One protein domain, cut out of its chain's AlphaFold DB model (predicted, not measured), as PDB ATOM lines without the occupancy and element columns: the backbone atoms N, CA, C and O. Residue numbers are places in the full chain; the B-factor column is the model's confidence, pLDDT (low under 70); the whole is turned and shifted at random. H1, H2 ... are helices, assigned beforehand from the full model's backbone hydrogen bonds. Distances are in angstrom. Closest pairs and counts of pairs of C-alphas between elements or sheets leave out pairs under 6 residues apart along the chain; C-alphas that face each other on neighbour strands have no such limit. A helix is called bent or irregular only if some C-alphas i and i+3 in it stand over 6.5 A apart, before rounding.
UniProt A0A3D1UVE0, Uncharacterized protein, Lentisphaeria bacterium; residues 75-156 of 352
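AT A GLANCE: This is residues 75 to 156 of the 352 residues of an uncharacterized protein of Lentisphaeria bacterium (UniProt A0A3D1UVE0). The longest helix, H2, and the shorter H3 lie nearly side by side in the middle, running opposite ways; the helical hairpin of H4 and H5 covers one side of them, and little H1 lies on the other side. The 82 printed residues hold five named helices, in the order H1 to H5, and no named strand: the class is all helix. The whole is compact and rounded, with a radius of gyration of the C-alphas of 11.6 A and spans of 31 by 25 by 21 A.

IN THESE COORDINATES: Find C-alpha 77 at (22.801, 3.944, -39.644), where H1, residues 77 to 80, begins. H2, residues 92 to 106, begins at (34.091, -18.240, -40.598) and measures 21.1 A from first to last C-alpha. Next come H3, residues 117 to 123, 10.1 A, and H4, residues 130 to 137, 10.6 A and only just irregular, with C-alphas 132 and 135 6.9 A apart. H5, residues 142 to 154, 20.6 A, ends at (36.995, -7.985, -26.910); it is irregular, with C-alphas 150 and 153 7.1 A apart.

HOW THE PARTS SIT: H2 and H5 are the hubs, touching three helices each. Look at Leu 79 and Ala 105, closest C-alphas 5.4 A apart: H1 only just touches H2, with 3 pairs within 8 A. H3 is close to H2 but not clearly touching, at a shallow tilt of 15 degrees. H5 touches H3 at a steep tilt of 46 degrees, closest at C-alphas 119 and 147, 4.9 A. H2 and H3 have every O i to N i+4 pair within hydrogen-bond range; H4 has 1 of 4, with 3 of 5 O i to N i+3 pairs, and H5 4 of 9, with 6 of 10.

THE WHOLE: The C-alphas farthest apart, of Asn 89 and Asn 110, are 32.8 A apart. The printed part has no cut, and the link from H1 to H2 is long. Residues 139 to 144 have pLDDT under 70.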
ATOM      1  N   ALA A  75      28.500   7.628 -38.942       83.69
ATOM      2  CA  ALA A  75      28.090   6.302 -39.405       83.69
ATOM      3  C   ALA A  75      26.746   6.295 -40.158       83.69
ATOM      4  O   ALA A  75      25.759   6.888 -39.715       83.69
ATOM      5  N   ASN A  76      26.667   5.552 -41.269       88.00
ATOM      6  CA  ASN A  76      25.432   5.401 -42.042       88.00
ATOM      7  C   ASN A  76      24.495   4.359 -41.404       88.00
ATOM      8  O   ASN A  76      24.439   3.198 -41.817       88.00
ATOM      9  N   LEU A  77      23.728   4.795 -40.401       89.56
ATOM     10  CA  LEU A  77      22.801   3.944 -39.644       89.56
ATOM     11  C   LEU A  77      21.803   3.190 -40.540       89.56
ATOM     12  O   LEU A  77      21.475   2.040 -40.258       89.56
ATOM     13  N   ALA A  78      21.353   3.800 -41.642       88.31
ATOM     14  CA  ALA A  78      20.380   3.204 -42.557       88.31
ATOM     15  C   ALA A  78      20.963   2.075 -43.430       88.31
ATOM     16  O   ALA A  78      20.214   1.202 -43.874       88.31
ATOM     17  N   LEU A  79      22.277   2.070 -43.685       90.12
ATOM     18  CA  LEU A  79      22.963   0.927 -44.297       90.12
ATOM     19  C   LEU A  79      23.318  -0.130 -43.250       90.12
ATOM     20  O   LEU A  79      23.061  -1.309 -43.479       90.12
ATOM     21  N   LEU A  80      23.827   0.281 -42.084       91.06
ATOM     22  CA  LEU A  80      24.189  -0.636 -40.997       91.06
ATOM     23  C   LEU A  80      22.982  -1.449 -40.496       91.06
ATOM     24  O   LEU A  80      23.102  -2.652 -40.289       91.06
ATOM     25  N   ALA A  81      21.796  -0.839 -40.403       91.94
ATOM     26  CA  ALA A  81      20.559  -1.522 -40.014       91.94
ATOM     27  C   ALA A  81      20.076  -2.596 -41.015       91.94
ATOM     28  O   ALA A  81      19.237  -3.422 -40.660       91.94
ATOM     29  N   LYS A  82      20.586  -2.607 -42.258       94.31
ATOM     30  CA  LYS A  82      20.278  -3.642 -43.267       94.31
ATOM     31  C   LYS A  82      21.182  -4.870 -43.156       94.31
ATOM     32  O   LYS A  82      20.889  -5.896 -43.772       94.31
ATOM     33  N   ILE A  83      22.279  -4.776 -42.403       93.12
ATOM     34  CA  ILE A  83      23.205  -5.885 -42.180       93.12
ATOM     35  C   ILE A  83      22.507  -6.901 -41.274       93.12
ATOM     36  O   ILE A  83      22.089  -6.584 -40.159       93.12
ATOM     37  N   LYS A  84      22.354  -8.136 -41.762       92.19
ATOM     38  CA  LYS A  84      21.725  -9.206 -40.983       92.19
ATOM     39  C   LYS A  84      22.589  -9.520 -39.762       92.19
ATOM     40  O   LYS A  84      23.812  -9.574 -39.867       92.19
ATOM     41  N   ARG A  85      21.951  -9.756 -38.612       90.25
ATOM     42  CA  ARG A  85      22.645 -10.270 -37.423       90.25
ATOM     43  C   ARG A  85      23.296 -11.615 -37.750       90.25
ATOM     44  O   ARG A  85      22.725 -12.406 -38.505       90.25
ATOM     45  N   LEU A  86      24.464 -11.858 -37.163       92.12
ATOM     46  CA  LEU A  86      25.074 -13.183 -37.156       92.12
ATOM     47  C   LEU A  86      24.148 -14.179 -36.428       92.12
ATOM     48  O   LEU A  86      23.426 -13.772 -35.511       92.12
ATOM     49  N   PRO A  87      24.135 -15.462 -36.831       91.38
ATOM     50  CA  PRO A  87      23.557 -16.519 -36.009       91.38
ATOM     51  C   PRO A  87      24.392 -16.710 -34.733       91.38
ATOM     52  O   PRO A  87      25.525 -16.246 -34.652       91.38
ATOM     53  N   GLU A  88      23.838 -17.424 -33.754       88.00
ATOM     54  CA  GLU A  88      24.458 -17.642 -32.435       88.00
ATOM     55  C   GLU A  88      25.822 -18.352 -32.498       88.00
ATOM     56  O   GLU A  88      26.711 -18.047 -31.713       88.00
ATOM     57  N   ASN A  89      26.004 -19.251 -33.470       89.06
ATOM     58  CA  ASN A  89      27.274 -19.918 -33.760       89.06
ATOM     59  C   ASN A  89      27.641 -19.667 -35.234       89.06
ATOM     60  O   ASN A  89      27.265 -20.465 -36.100       89.06
ATOM     61  N   PRO A  90      28.283 -18.532 -35.558       92.69
ATOM     62  CA  PRO A  90      28.581 -18.169 -36.935       92.69
ATOM     63  C   PRO A  90      29.763 -18.965 -37.493       92.69
ATOM     64  O   PRO A  90      30.761 -19.199 -36.816       92.69
ATOM     65  N   THR A  91      29.674 -19.354 -38.765       94.12
ATOM     66  CA  THR A  91      30.826 -19.919 -39.480       94.12
ATOM     67  C   THR A  91      31.794 -18.816 -39.907       94.12
ATOM     68  O   THR A  91      31.395 -17.669 -40.124       94.12
ATOM     69  N   ASP A  92      33.063 -19.170 -40.116       92.31
ATOM     70  CA  ASP A  92      34.091 -18.240 -40.598       92.31
ATOM     71  C   ASP A  92      33.654 -17.501 -41.886       92.31
ATOM     72  O   ASP A  92      33.802 -16.284 -41.986       92.31
ATOM     73  N   ASP A  93      32.994 -18.190 -42.824       93.94
ATOM     74  CA  ASP A  93      32.406 -17.593 -44.036       93.94
ATOM     75  C   ASP A  93      31.301 -16.561 -43.750       93.94
ATOM     76  O   ASP A  93      31.137 -15.589 -44.494       93.94
ATOM     77  N   GLN A  94      30.493 -16.781 -42.709       95.38
ATOM     78  CA  GLN A  94      29.457 -15.835 -42.291       95.38
ATOM     79  C   GLN A  94      30.089 -14.594 -41.656       95.38
ATOM     80  O   GLN A  94      29.644 -13.483 -41.939       95.38
ATOM     81  N   ILE A  95      31.166 -14.768 -40.884       94.75
ATOM     82  CA  ILE A  95      31.946 -13.671 -40.298       94.75
ATOM     83  C   ILE A  95      32.623 -12.846 -41.393       94.75
ATOM     84  O   ILE A  95      32.469 -11.627 -41.401       94.75
ATOM     85  N   VAL A  96      33.288 -13.481 -42.368       92.50
ATOM     86  CA  VAL A  96      33.874 -12.807 -43.545       92.50
ATOM     87  C   VAL A  96      32.835 -11.922 -44.235       92.50
ATOM     88  O   VAL A  96      33.078 -10.734 -44.452       92.50
ATOM     89  N   LYS A  97      31.650 -12.471 -44.533       93.19
ATOM     90  CA  LYS A  97      30.560 -11.735 -45.196       93.19
ATOM     91  C   LYS A  97      30.014 -10.599 -44.328       93.19
ATOM     92  O   LYS A  97      29.727  -9.525 -44.851       93.19
ATOM     93  N   TYR A  98      29.890 -10.805 -43.019       94.81
ATOM     94  CA  TYR A  98      29.419  -9.794 -42.071       94.81
ATOM     95  C   TYR A  98      30.403  -8.622 -41.943       94.81
ATOM     96  O   TYR A  98      30.005  -7.464 -42.079       94.81
ATOM     97  N   VAL A  99      31.700  -8.911 -41.797       92.25
ATOM     98  CA  VAL A  99      32.773  -7.907 -41.792       92.25
ATOM     99  C   VAL A  99      32.770  -7.119 -43.107       92.25
ATOM    100  O   VAL A  99      32.726  -5.892 -43.083       92.25
ATOM    101  N   GLN A 100      32.709  -7.796 -44.259       90.38
ATOM    102  CA  GLN A 100      32.618  -7.142 -45.573       90.38
ATOM    103  C   GLN A 100      31.387  -6.227 -45.706       90.38
ATOM    104  O   GLN A 100      31.491  -5.143 -46.281       90.38
ATOM    105  N   GLN A 101      30.234  -6.616 -45.149       92.12
ATOM    106  CA  GLN A 101      29.028  -5.780 -45.140       92.12
ATOM    107  C   GLN A 101      29.195  -4.522 -44.274       92.12
ATOM    108  O   GLN A 101      28.788  -3.442 -44.707       92.12
ATOM    109  N   ILE A 102      29.834  -4.619 -43.101       91.31
ATOM    110  CA  ILE A 102      30.129  -3.450 -42.250       91.31
ATOM    111  C   ILE A 102      31.099  -2.502 -42.963       91.31
ATOM    112  O   ILE A 102      30.873  -1.290 -42.979       91.31
ATOM    113  N   ILE A 103      32.140  -3.042 -43.603       87.88
ATOM    114  CA  ILE A 103      33.106  -2.275 -44.401       87.88
ATOM    115  C   ILE A 103      32.389  -1.514 -45.526       87.88
ATOM    116  O   ILE A 103      32.556  -0.300 -45.647       87.88
ATOM    117  N   ALA A 104      31.529  -2.190 -46.296       87.50
ATOM    118  CA  ALA A 104      30.762  -1.570 -47.375       87.50
ATOM    119  C   ALA A 104      29.798  -0.476 -46.871       87.50
ATOM    120  O   ALA A 104      29.700   0.585 -47.481       87.50
ATOM    121  N   ALA A 105      29.127  -0.691 -45.734       88.19
ATOM    122  CA  ALA A 105      28.240   0.300 -45.116       88.19
ATOM    123  C   ALA A 105      28.979   1.505 -44.492       88.19
ATOM    124  O   ALA A 105      28.367   2.549 -44.270       88.19
ATOM    125  N   THR A 106      30.283   1.367 -44.228       86.56
ATOM    126  CA  THR A 106      31.169   2.414 -43.679       86.56
ATOM    127  C   THR A 106      31.856   3.236 -44.783       86.56
ATOM    128  O   THR A 106      32.486   4.260 -44.508       86.56
ATOM    129  N   ALA A 107      31.722   2.838 -46.053       83.19
ATOM    130  CA  ALA A 107      32.287   3.566 -47.184       83.19
ATOM    131  C   ALA A 107      31.788   5.025 -47.227       83.19
ATOM    132  O   ALA A 107      30.591   5.299 -47.165       83.19
ATOM    133  N   GLY A 108      32.722   5.974 -47.334       78.44
ATOM    134  CA  GLY A 108      32.427   7.411 -47.359       78.44
ATOM    135  C   GLY A 108      32.291   8.089 -45.988       78.44
ATOM    136  O   GLY A 108      32.272   9.317 -45.951       78.44
ATOM    137  N   GLN A 109      32.272   7.348 -44.871       83.81
ATOM    138  CA  GLN A 109      32.435   7.940 -43.536       83.81
ATOM    139  C   GLN A 109      33.805   8.643 -43.448       83.81
ATOM    140  O   GLN A 109      34.801   8.117 -43.944       83.81
ATOM    141  N   ASN A 110      33.851   9.840 -42.848       81.69
ATOM    142  CA  ASN A 110      35.064  10.669 -42.713       81.69
ATOM    143  C   ASN A 110      35.352  11.162 -41.278       81.69
ATOM    144  O   ASN A 110      36.298  11.912 -41.057       81.69
ATOM    145  N   SER A 111      34.549  10.728 -40.307       83.25
ATOM    146  CA  SER A 111      34.691  11.023 -38.878       83.25
ATOM    147  C   SER A 111      34.394   9.745 -38.105       83.25
ATOM    148  O   SER A 111      33.438   9.058 -38.465       83.25
ATOM    149  N   TYR A 112      35.201   9.409 -37.098       85.25
ATOM    150  CA  TYR A 112      35.173   8.108 -36.423       85.25
ATOM    151  C   TYR A 112      35.222   8.266 -34.908       85.25
ATOM    152  O   TYR A 112      35.951   9.115 -34.394       85.25
ATOM    153  N   SER A 113      34.500   7.398 -34.205       87.31
ATOM    154  CA  SER A 113      34.519   7.294 -32.749       87.31
ATOM    155  C   SER A 113      34.624   5.838 -32.300       87.31
ATOM    156  O   SER A 113      34.059   4.934 -32.914       87.31
ATOM    157  N   MET A 114      35.268   5.611 -31.153       86.44
ATOM    158  CA  MET A 114      35.203   4.336 -30.424       86.44
ATOM    159  C   MET A 114      33.771   3.962 -29.982       86.44
ATOM    160  O   MET A 114      33.523   2.823 -29.594       86.44
ATOM    161  N   THR A 115      32.836   4.917 -30.034       87.88
ATOM    162  CA  THR A 115      31.404   4.738 -29.745       87.88
ATOM    163  C   THR A 115      30.549   4.531 -30.999       87.88
ATOM    164  O   THR A 115      29.324   4.498 -30.887       87.88
ATOM    165  N   ASP A 116      31.147   4.444 -32.191       91.44
ATOM    166  CA  ASP A 116      30.390   4.221 -33.426       91.44
ATOM    167  C   ASP A 116      29.727   2.826 -33.423       91.44
ATOM    168  O   ASP A 116      30.338   1.858 -32.952       91.44
ATOM    169  N   PRO A 117      28.513   2.668 -33.991       92.75
ATOM    170  CA  PRO A 117      27.785   1.397 -33.961       92.75
ATOM    171  C   PRO A 117      28.566   0.217 -34.539       92.75
ATOM    172  O   PRO A 117      28.435  -0.898 -34.037       92.75
ATOM    173  N   GLN A 118      29.422   0.454 -35.539       93.44
ATOM    174  CA  GLN A 118      30.295  -0.569 -36.117       93.44
ATOM    175  C   GLN A 118      31.181  -1.258 -35.072       93.44
ATOM    176  O   GLN A 118      31.397  -2.462 -35.173       93.44
ATOM    177  N   VAL A 119      31.657  -0.539 -34.048       93.88
ATOM    178  CA  VAL A 119      32.459  -1.128 -32.963       93.88
ATOM    179  C   VAL A 119      31.627  -2.163 -32.206       93.88
ATOM    180  O   VAL A 119      32.077  -3.286 -32.000       93.88
ATOM    181  N   GLY A 120      30.383  -1.821 -31.854       94.50
ATOM    182  CA  GLY A 120      29.444  -2.752 -31.223       94.50
ATOM    183  C   GLY A 120      29.080  -3.933 -32.127       94.50
ATOM    184  O   GLY A 120      29.026  -5.063 -31.653       94.50
ATOM    185  N   MET A 121      28.901  -3.697 -33.429       94.94
ATOM    186  CA  MET A 121      28.632  -4.750 -34.415       94.94
ATOM    187  C   MET A 121      29.795  -5.742 -34.528       94.94
ATOM    188  O   MET A 121      29.561  -6.944 -34.497       94.94
ATOM    189  N   TYR A 122      31.046  -5.270 -34.573       95.25
ATOM    190  CA  TYR A 122      32.206  -6.161 -34.566       95.25
ATOM    191  C   TYR A 122      32.286  -7.002 -33.287       95.25
ATOM    192  O   TYR A 122      32.567  -8.191 -33.384       95.25
ATOM    193  N   LYS A 123      31.961  -6.446 -32.107       94.94
ATOM    194  CA  LYS A 123      31.935  -7.210 -30.841       94.94
ATOM    195  C   LYS A 123      30.944  -8.384 -30.842       94.94
ATOM    196  O   LYS A 123      31.182  -9.357 -30.134       94.94
ATOM    197  N   LEU A 124      29.881  -8.341 -31.654       93.50
ATOM    198  CA  LEU A 124      28.919  -9.450 -31.792       93.50
ATOM    199  C   LEU A 124      29.498 -10.700 -32.480       93.50
ATOM    200  O   LEU A 124      28.833 -11.730 -32.487       93.50
ATOM    201  N   ILE A 125      30.703 -10.627 -33.056       94.94
ATOM    202  CA  ILE A 125      31.399 -11.793 -33.627       94.94
ATOM    203  C   ILE A 125      31.845 -12.770 -32.526       94.94
ATOM    204  O   ILE A 125      31.889 -13.972 -32.764       94.94
ATOM    205  N   GLY A 126      32.156 -12.266 -31.327       92.81
ATOM    206  CA  GLY A 126      32.699 -13.077 -30.239       92.81
ATOM    207  C   GLY A 126      34.155 -13.513 -30.449       92.81
ATOM    208  O   GLY A 126      34.832 -13.126 -31.405       92.81
ATOM    209  N   THR A 127      34.663 -14.296 -29.499       94.88
ATOM    210  CA  THR A 127      36.060 -14.750 -29.449       94.88
ATOM    211  C   THR A 127      36.281 -16.020 -30.278       94.88
ATOM    212  O   THR A 127      35.345 -16.731 -30.629       94.88
ATOM    213  N   GLY A 128      37.542 -16.341 -30.595       94.00
ATOM    214  CA  GLY A 128      37.917 -17.593 -31.275       94.00
ATOM    215  C   GLY A 128      38.014 -17.527 -32.805       94.00
ATOM    216  O   GLY A 128      38.594 -18.427 -33.407       94.00
ATOM    217  N   HIS A 129      37.563 -16.438 -33.434       94.62
ATOM    218  CA  HIS A 129      37.641 -16.248 -34.891       94.62
ATOM    219  C   HIS A 129      38.808 -15.350 -35.345       94.62
ATOM    220  O   HIS A 129      38.852 -14.924 -36.500       94.62
ATOM    221  N   LEU A 130      39.787 -15.068 -34.469       95.00
ATOM    222  CA  LEU A 130      40.892 -14.132 -34.735       95.00
ATOM    223  C   LEU A 130      41.559 -14.364 -36.101       95.00
ATOM    224  O   LEU A 130      41.753 -13.412 -36.851       95.00
ATOM    225  N   LYS A 131      41.861 -15.622 -36.452       94.12
ATOM    226  CA  LYS A 131      42.516 -15.993 -37.721       94.12
ATOM    227  C   LYS A 131      41.783 -15.454 -38.961       94.12
ATOM    228  O   LYS A 131      42.437 -15.072 -39.926       94.12
ATOM    229  N   VAL A 132      40.452 -15.405 -38.916       93.50
ATOM    230  CA  VAL A 132      39.575 -14.896 -39.985       93.50
ATOM    231  C   VAL A 132      39.561 -13.370 -40.019       93.50
ATOM    232  O   VAL A 132      39.406 -12.772 -41.080       93.50
ATOM    233  N   LEU A 133      39.739 -12.731 -38.861       92.81
ATOM    234  CA  LEU A 133      39.719 -11.278 -38.710       92.81
ATOM    235  C   LEU A 133      41.049 -10.614 -39.096       92.81
ATOM    236  O   LEU A 133      41.038  -9.462 -39.526       92.81
ATOM    237  N   LEU A 134      42.180 -11.325 -38.981       91.12
ATOM    238  CA  LEU A 134      43.516 -10.784 -39.273       91.12
ATOM    239  C   LEU A 134      43.628 -10.077 -40.642       91.12
ATOM    240  O   LEU A 134      44.076  -8.930 -40.647       91.12
ATOM    241  N   PRO A 135      43.178 -10.650 -41.782       88.56
ATOM    242  CA  PRO A 135      43.301  -9.996 -43.091       88.56
ATOM    243  C   PRO A 135      42.593  -8.634 -43.179       88.56
ATOM    244  O   PRO A 135      43.001  -7.769 -43.950       88.56
ATOM    245  N   PHE A 136      41.558  -8.405 -42.365       87.62
ATOM    246  CA  PHE A 136      40.811  -7.146 -42.341       87.62
ATOM    247  C   PHE A 136      41.510  -6.030 -41.545       87.62
ATOM    248  O   PHE A 136      41.114  -4.870 -41.651       87.62
ATOM    249  N   LEU A 137      42.574  -6.341 -40.794       83.56
ATOM    250  CA  LEU A 137      43.397  -5.338 -40.103       83.56
ATOM    251  C   LEU A 137      44.353  -4.575 -41.037       83.56
ATOM    252  O   LEU A 137      44.870  -3.533 -40.634       83.56
ATOM    253  N   ASP A 138      44.571  -5.076 -42.258       71.44
ATOM    254  CA  ASP A 138      45.523  -4.534 -43.246       71.44
ATOM    255  C   ASP A 138      44.851  -4.138 -44.585       71.44
ATOM    256  O   ASP A 138      45.509  -3.793 -45.561       71.44
ATOM    257  N   GLY A 139      43.511  -4.167 -44.638       53.78
ATOM    258  CA  GLY A 139      42.679  -4.107 -45.854       53.78
ATOM    259  C   GLY A 139      42.606  -2.771 -46.618       53.78
ATOM    260  O   GLY A 139      41.530  -2.390 -47.080       53.78
ATOM    261  N   GLY A 140      43.711  -2.032 -46.744       51.62
ATOM    262  CA  GLY A 140      43.903  -0.941 -47.716       51.62
ATOM    263  C   GLY A 140      43.092   0.351 -47.521       51.62
ATOM    264  O   GLY A 140      43.422   1.366 -48.129       51.62
ATOM    265  N   THR A 141      42.070   0.368 -46.662       53.22
ATOM    266  CA  THR A 141      41.266   1.564 -46.355       53.22
ATOM    267  C   THR A 141      41.323   1.911 -44.870       53.22
ATOM    268  O   THR A 141      40.848   1.172 -44.007       53.22
ATOM    269  N   PHE A 142      41.868   3.096 -44.567       53.62
ATOM    270  CA  PHE A 142      41.973   3.645 -43.205       53.62
ATOM    271  C   PHE A 142      40.614   3.678 -42.473       53.62
ATOM    272  O   PHE A 142      40.535   3.511 -41.259       53.62
ATOM    273  N   ASN A 143      39.542   3.850 -43.241       53.19
ATOM    274  CA  ASN A 143      38.171   4.042 -42.784       53.19
ATOM    275  C   ASN A 143      37.540   2.754 -42.223       53.19
ATOM    276  O   ASN A 143      36.673   2.820 -41.359       53.19
ATOM    277  N   ALA A 144      37.964   1.592 -42.727       56.00
ATOM    278  CA  ALA A 144      37.368   0.290 -42.431       56.00
ATOM    279  C   ALA A 144      38.000  -0.391 -41.207       56.00
ATOM    280  O   ALA A 144      37.301  -0.998 -40.394       56.00
ATOM    281  N   PHE A 145      39.325  -0.276 -41.057       74.69
ATOM    282  CA  PHE A 145      40.053  -0.972 -39.992       74.69
ATOM    283  C   PHE A 145      39.870  -0.321 -38.610       74.69
ATOM    284  O   PHE A 145      40.074  -0.999 -37.607       74.69
ATOM    285  N   TYR A 146      39.495   0.967 -38.532       85.88
ATOM    286  CA  TYR A 146      39.407   1.704 -37.263       85.88
ATOM    287  C   TYR A 146      38.457   1.020 -36.268       85.88
ATOM    288  O   TYR A 146      38.867   0.674 -35.162       85.88
ATOM    289  N   HIS A 147      37.210   0.755 -36.665       90.88
ATOM    290  CA  HIS A 147      36.221   0.165 -35.758       90.88
ATOM    291  C   HIS A 147      36.561  -1.279 -35.370       90.88
ATOM    292  O   HIS A 147      36.355  -1.661 -34.220       90.88
ATOM    293  N   LEU A 148      37.126  -2.065 -36.296       91.88
ATOM    294  CA  LEU A 148      37.577  -3.432 -36.016       91.88
ATOM    295  C   LEU A 148      38.771  -3.439 -35.050       91.88
ATOM    296  O   LEU A 148      38.785  -4.226 -34.109       91.88
ATOM    297  N   LYS A 149      39.740  -2.533 -35.231       90.31
ATOM    298  CA  LYS A 149      40.869  -2.321 -34.309       90.31
ATOM    299  C   LYS A 149      40.375  -1.978 -32.901       90.31
ATOM    300  O   LYS A 149      40.874  -2.545 -31.932       90.31
ATOM    301  N   GLU A 150      39.392  -1.084 -32.777       91.12
ATOM    302  CA  GLU A 150      38.825  -0.713 -31.475       91.12
ATOM    303  C   GLU A 150      38.019  -1.849 -30.819       91.12
ATOM    304  O   GLU A 150      38.042  -1.959 -29.595       91.12
ATOM    305  N   ALA A 151      37.370  -2.722 -31.600       95.00
ATOM    306  CA  ALA A 151      36.667  -3.907 -31.095       95.00
ATOM    307  C   ALA A 151      37.594  -5.099 -30.770       95.00
ATOM    308  O   ALA A 151      37.262  -5.913 -29.911       95.00
ATOM    309  N   MET A 152      38.761  -5.201 -31.417       95.31
ATOM    310  CA  MET A 152      39.667  -6.356 -31.335       95.31
ATOM    311  C   MET A 152      40.037  -6.828 -29.908       95.31
ATOM    312  O   MET A 152      40.121  -8.039 -29.716       95.31
ATOM    313  N   PRO A 153      40.227  -5.964 -28.884       95.44
ATOM    314  CA  PRO A 153      40.468  -6.407 -27.503       95.44
ATOM    315  C   PRO A 153      39.377  -7.315 -26.918       95.44
ATOM    316  O   PRO A 153      39.693  -8.167 -26.087       95.44
ATOM    317  N   ASP A 154      38.129  -7.170 -27.363       96.31
ATOM    318  CA  ASP A 154      36.995  -7.985 -26.910       96.31
ATOM    319  C   ASP A 154      36.805  -9.259 -27.755       96.31
ATOM    320  O   ASP A 154      36.043 -10.142 -27.378       96.31
ATOM    321  N   LEU A 155      37.520  -9.373 -28.881       96.12
ATOM    322  CA  LEU A 155      37.460 -10.503 -29.820       96.12
ATOM    323  C   LEU A 155      38.593 -11.525 -29.618       96.12
ATOM    324  O   LEU A 155      38.676 -12.506 -30.357       96.12
ATOM    325  N   VAL A 156      39.468 -11.304 -28.629       96.81
ATOM    326  CA  VAL A 156      40.630 -12.163 -28.345       96.81
ATOM    327  C   VAL A 156      40.729 -12.571 -26.877       96.81
ATOM    328  O   VAL A 156      40.474 -11.789 -25.956       96.81
TER     329      VAL A 156